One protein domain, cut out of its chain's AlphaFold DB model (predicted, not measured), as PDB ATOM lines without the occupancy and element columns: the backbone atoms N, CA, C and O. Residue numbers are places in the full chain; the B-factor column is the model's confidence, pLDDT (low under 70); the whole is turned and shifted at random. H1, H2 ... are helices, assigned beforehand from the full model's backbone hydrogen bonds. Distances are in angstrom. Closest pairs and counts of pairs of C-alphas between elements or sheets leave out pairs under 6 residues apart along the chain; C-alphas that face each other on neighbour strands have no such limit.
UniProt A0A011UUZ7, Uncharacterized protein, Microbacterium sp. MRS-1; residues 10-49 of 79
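What this domain is: This is residues 10 to 49 of the 79 residues of an uncharacterized protein of Microbacterium sp. MRS-1 (UniProt A0A011UUZ7). A straight arm, residues 37 to 49 and most of it the long helix H2, sticks out from a small head that holds the short helix H1 and the loops of residues 10 to 19 and 28 to 33. The arm makes much of the length, and the C-alphas span 39 by 19 by 12 A. The printed part has 40 residues with two named helices, H1 then H2, and no named strand; its class is all helix. It is loose, with a radius of gyration of the C-alphas of 11.9 A.

Where its parts are: H2, residues 34 to 47, is 19.8 A long from C-alpha 34 at (-45.434, 45.821, -47.655) to C-alpha 47 at (-43.723, 26.176, -49.491). H1, residues 20 to 27, begins with C-alpha 20 at (-37.728, 51.101, -48.864) and is 10.2 A long.

How they stand to each other: H1 and H2 are apart, with no C-alpha of the one within 8 A of the other. In both, every O i to N i+4 pair is within hydrogen-bond range.

The domain as a whole: The C-alphas farthest apart, those of Arg 26 and Gly 49, are 38.8 A apart. The printed part has no cut, and the link from H1 to H2 is short, with 6 residues. No printed residue is under 70 in pLDDT.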
ATOM      1  N   VAL A  10     -43.267  51.205 -41.854       96.62
ATOM      2  CA  VAL A  10     -43.952  50.337 -42.826       96.62
ATOM      3  C   VAL A  10     -44.604  51.206 -43.896       96.62
ATOM      4  O   VAL A  10     -45.367  52.122 -43.583       96.62
ATOM      5  N   LEU A  11     -44.321  50.925 -45.168       97.12
ATOM      6  CA  LEU A  11     -44.909  51.662 -46.283       97.12
ATOM      7  C   LEU A  11     -46.398  51.313 -46.429       97.12
ATOM      8  O   LEU A  11     -46.765  50.172 -46.697       97.12
ATOM      9  N   GLY A  12     -47.266  52.313 -46.256       95.88
ATOM     10  CA  GLY A  12     -48.724  52.126 -46.189       95.88
ATOM     11  C   GLY A  12     -49.463  52.091 -47.532       95.88
ATOM     12  O   GLY A  12     -50.684  51.967 -47.548       95.88
ATOM     13  N   CYS A  13     -48.761  52.228 -48.658       97.25
ATOM     14  CA  CYS A  13     -49.365  52.234 -49.989       97.25
ATOM     15  C   CYS A  13     -48.513  51.430 -50.972       97.25
ATOM     16  O   CYS A  13     -47.297  51.604 -51.021       97.25
ATOM     17  N   ALA A  14     -49.161  50.621 -51.815       95.12
ATOM     18  CA  ALA A  14     -48.492  49.871 -52.880       95.12
ATOM     19  C   ALA A  14     -47.769  50.781 -53.892       95.12
ATOM     20  O   ALA A  14     -46.811  50.354 -54.526       95.12
ATOM     21  N   GLY A  15     -48.178  52.052 -54.007       96.81
ATOM     22  CA  GLY A  15     -47.485  53.056 -54.821       96.81
ATOM     23  C   GLY A  15     -46.086  53.432 -54.318       96.81
ATOM     24  O   GLY A  15     -45.369  54.130 -55.027       96.81
ATOM     25  N   PHE A  16     -45.687  52.985 -53.124       96.06
ATOM     26  CA  PHE A  16     -44.348  53.195 -52.567       96.06
ATOM     27  C   PHE A  16     -43.426  51.978 -52.711       96.06
ATOM     28  O   PHE A  16     -42.316  52.006 -52.184       96.06
ATOM     29  N   ALA A  17     -43.867  50.916 -53.394       97.38
ATOM     30  CA  ALA A  17     -43.066  49.709 -53.563       97.38
ATOM     31  C   ALA A  17     -41.677  50.026 -54.151       97.38
ATOM     32  O   ALA A  17     -41.558  50.790 -55.112       97.38
ATOM     33  N   GLY A  18     -40.630  49.454 -53.552       97.00
ATOM     34  CA  GLY A  18     -39.227  49.686 -53.917       97.00
ATOM     35  C   GLY A  18     -38.606  51.013 -53.451       97.00
ATOM     36  O   GLY A  18     -37.461  51.296 -53.805       97.00
ATOM     37  N   LEU A  19     -39.318  51.845 -52.675       97.56
ATOM     38  CA  LEU A  19     -38.741  53.046 -52.043       97.56
ATOM     39  C   LEU A  19     -38.069  52.758 -50.692       97.56
ATOM     40  O   LEU A  19     -37.397  53.636 -50.149       97.56
ATOM     41  N   ASP A  20     -38.249  51.555 -50.154       97.81
ATOM     42  CA  ASP A  20     -37.728  51.101 -48.864       97.81
ATOM     43  C   ASP A  20     -36.223  51.343 -48.719       97.81
ATOM     44  O   ASP A  20     -35.811  52.058 -47.810       97.81
ATOM     45  N   ALA A  21     -35.406  50.873 -49.663       97.75
ATOM     46  CA  ALA A  21     -33.952  50.999 -49.571       97.75
ATOM     47  C   ALA A  21     -33.461  52.461 -49.588       97.75
ATOM     48  O   ALA A  21     -32.468  52.799 -48.942       97.75
ATOM     49  N   GLU A  22     -34.122  53.335 -50.350       98.06
ATOM     50  CA  GLU A  22     -33.778  54.762 -50.399       98.06
ATOM     51  C   GLU A  22     -34.207  55.490 -49.125       98.06
ATOM     52  O   GLU A  22     -33.446  56.289 -48.575       98.06
ATOM     53  N   LEU A  23     -35.406  55.199 -48.626       96.81
ATOM     54  CA  LEU A  23     -35.902  55.790 -47.390       96.81
ATOM     55  C   LEU A  23     -35.098  55.306 -46.182       96.81
ATOM     56  O   LEU A  23     -34.753  56.123 -45.334       96.81
ATOM     57  N   GLU A  24     -34.713  54.034 -46.137       97.38
ATOM     58  CA  GLU A  24     -33.862  53.474 -45.087       97.38
ATOM     59  C   GLU A  24     -32.508  54.191 -45.018       97.38
ATOM     60  O   GLU A  24     -32.102  54.642 -43.944       97.38
ATOM     61  N   ARG A  25     -31.855  54.431 -46.168       97.69
ATOM     62  CA  ARG A  25     -30.617  55.234 -46.231       97.69
ATOM     63  C   ARG A  25     -30.802  56.655 -45.706       97.69
ATOM     64  O   ARG A  25     -29.913  57.181 -45.043       97.69
ATOM     65  N   ARG A  26     -31.929  57.294 -46.028       96.38
ATOM     66  CA  ARG A  26     -32.202  58.693 -45.658       96.38
ATOM     67  C   ARG A  26     -32.605  58.859 -44.195       96.38
ATOM     68  O   ARG A  26     -32.336  59.906 -43.615       96.38
ATOM     69  N   LEU A  27     -33.283  57.867 -43.629       94.69
ATOM     70  CA  LEU A  27     -33.896  57.941 -42.303       94.69
ATOM     71  C   LEU A  27     -33.068  57.239 -41.220       94.69
ATOM     72  O   LEU A  27     -33.259  57.521 -40.039       94.69
ATOM     73  N   GLY A  28     -32.149  56.348 -41.604       95.69
ATOM     74  CA  GLY A  28     -31.274  55.629 -40.675       95.69
ATOM     75  C   GLY A  28     -32.007  54.617 -39.790       95.69
ATOM     76  O   GLY A  28     -31.484  54.223 -38.749       95.69
ATOM     77  N   VAL A  29     -33.221  54.224 -40.179       97.00
ATOM     78  CA  VAL A  29     -34.043  53.209 -39.515       97.00
ATOM     79  C   VAL A  29     -34.628  52.262 -40.561       97.00
ATOM     80  O   VAL A  29     -34.848  52.712 -41.689       97.00
ATOM     81  N   PRO A  30     -34.911  50.994 -40.215       97.69
ATOM     82  CA  PRO A  30     -35.468  50.038 -41.160       97.69
ATOM     83  C   PRO A  30     -36.774  50.519 -41.794       97.69
ATOM     84  O   PRO A  30     -37.652  51.055 -41.106       97.69
ATOM     85  N   VAL A  31     -36.922  50.285 -43.098       97.75
ATOM     86  CA  VAL A  31     -38.156  50.583 -43.839       97.75
ATOM     87  C   VAL A  31     -38.662  49.317 -44.517       97.75
ATOM     88  O   VAL A  31     -37.951  48.676 -45.279       97.75
ATOM     89  N   ILE A  32     -39.913  48.949 -44.248       98.00
ATOM     90  CA  ILE A  32     -40.533  47.726 -44.758       98.00
ATOM     91  C   ILE A  32     -41.452  48.052 -45.935       98.00
ATOM     92  O   ILE A  32     -42.490  48.701 -45.764       98.00
ATOM     93  N   ASP A  33     -41.113  47.541 -47.119       98.19
ATOM     94  CA  ASP A  33     -42.032  47.476 -48.255       98.19
ATOM     95  C   ASP A  33     -43.063  46.353 -48.050       98.19
ATOM     96  O   ASP A  33     -42.751  45.159 -48.106       98.19
ATOM     97  N   GLY A  34     -44.321  46.749 -47.841       97.31
ATOM     98  CA  GLY A  34     -45.434  45.821 -47.655       97.31
ATOM     99  C   GLY A  34     -45.702  44.914 -48.861       97.31
ATOM    100  O   GLY A  34     -46.162  43.790 -48.671       97.31
ATOM    101  N   VAL A  35     -45.394  45.348 -50.088       98.00
ATOM    102  CA  VAL A  35     -45.589  44.539 -51.302       98.00
ATOM    103  C   VAL A  35     -44.565  43.410 -51.354       98.00
ATOM    104  O   VAL A  35     -44.941  42.240 -51.459       98.00
ATOM    105  N   ALA A  36     -43.278  43.740 -51.223       97.62
ATOM    106  CA  ALA A  36     -42.204  42.750 -51.205       97.62
ATOM    107  C   ALA A  36     -42.357  41.770 -50.027       97.62
ATOM    108  O   ALA A  36     -42.241  40.553 -50.207       97.62
ATOM    109  N   ALA A  37     -42.696  42.282 -48.838       98.00
ATOM    110  CA  ALA A  37     -42.954  41.462 -47.658       98.00
ATOM    111  C   ALA A  37     -44.133  40.494 -47.867       98.00
ATOM    112  O   ALA A  37     -44.022  39.307 -47.545       98.00
ATOM    113  N   ALA A  38     -45.242  40.961 -48.452       98.00
ATOM    114  CA  ALA A  38     -46.410  40.124 -48.726       98.00
ATOM    115  C   ALA A  38     -46.106  38.989 -49.716       98.00
ATOM    116  O   ALA A  38     -46.583  37.869 -49.522       98.00
ATOM    117  N   VAL A  39     -45.286  39.243 -50.743       98.25
ATOM    118  CA  VAL A  39     -44.863  38.211 -51.706       98.25
ATOM    119  C   VAL A  39     -44.098  37.096 -50.994       98.25
ATOM    120  O   VAL A  39     -44.458  35.928 -51.126       98.25
ATOM    121  N   ARG A  40     -43.099  37.443 -50.172       98.38
ATOM    122  CA  ARG A  40     -42.320  36.448 -49.414       98.38
ATOM    123  C   ARG A  40     -43.171  35.674 -48.414       98.38
ATOM    124  O   ARG A  40     -42.988  34.470 -48.251       98.38
ATOM    125  N   TRP A  41     -44.138  36.336 -47.784       98.19
ATOM    126  CA  TRP A  41     -45.096  35.664 -46.911       98.19
ATOM    127  C   TRP A  41     -45.943  34.634 -47.672       98.19
ATOM    128  O   TRP A  41     -46.087  33.493 -47.229       98.19
ATOM    129  N   ALA A  42     -46.468  35.008 -48.842       98.44
ATOM    130  CA  ALA A  42     -47.246  34.111 -49.689       98.44
ATOM    131  C   ALA A  42     -46.416  32.910 -50.176       98.44
ATOM    132  O   ALA A  42     -46.879  31.773 -50.077       98.44
ATOM    133  N   GLU A  43     -45.179  33.136 -50.630       98.69
ATOM    134  CA  GLU A  43     -44.240  32.068 -51.005       98.69
ATOM    135  C   GLU A  43     -43.997  31.092 -49.844       98.69
ATOM    136  O   GLU A  43     -44.061  29.878 -50.037       98.69
ATOM    137  N   GLY A  44     -43.786  31.606 -48.628       98.75
ATOM    138  CA  GLY A  44     -43.600  30.785 -47.431       98.75
ATOM    139  C   GLY A  44     -44.816  29.912 -47.110       98.75
ATOM    140  O   GLY A  44     -44.669  28.724 -46.818       98.75
ATOM    141  N   LEU A  45     -46.033  30.457 -47.222       98.62
ATOM    142  CA  LEU A  45     -47.264  29.679 -47.046       98.62
ATOM    143  C   LEU A  45     -47.380  28.554 -48.081       98.62
ATOM    144  O   LEU A  45     -47.722  27.427 -47.715       98.62
ATOM    145  N   VAL A  46     -47.058  28.842 -49.346       98.44
ATOM    146  CA  VAL A  46     -47.060  27.848 -50.430       98.44
ATOM    147  C   VAL A  46     -46.025  26.755 -50.165       98.44
ATOM    148  O   VAL A  46     -46.366  25.575 -50.228       98.44
ATOM    149  N   ALA A  47     -44.796  27.123 -49.795       98.69
ATOM    150  CA  ALA A  47     -43.723  26.176 -49.491       98.69
ATOM    151  C   ALA A  47     -44.075  25.235 -48.324       98.69
ATOM    152  O   ALA A  47     -43.724  24.058 -48.340       98.69
ATOM    153  N   LEU A  48     -44.819  25.728 -47.330       98.69
ATOM    154  CA  LEU A  48     -45.295  24.948 -46.184       98.69
ATOM    155  C   LEU A  48     -46.590  24.157 -46.458       98.69
ATOM    156  O   LEU A  48     -47.142  23.540 -45.539       98.69
ATOM    157  N   GLY A  49     -47.124  24.203 -47.684       98.25
ATOM    158  CA  GLY A  49     -48.382  23.550 -48.051       98.25
ATOM    159  C   GLY A  49     -49.597  24.098 -47.292       98.25
ATOM    160  O   GLY A  49     -50.554  23.365 -47.029       98.25
TER     161      GLY A  49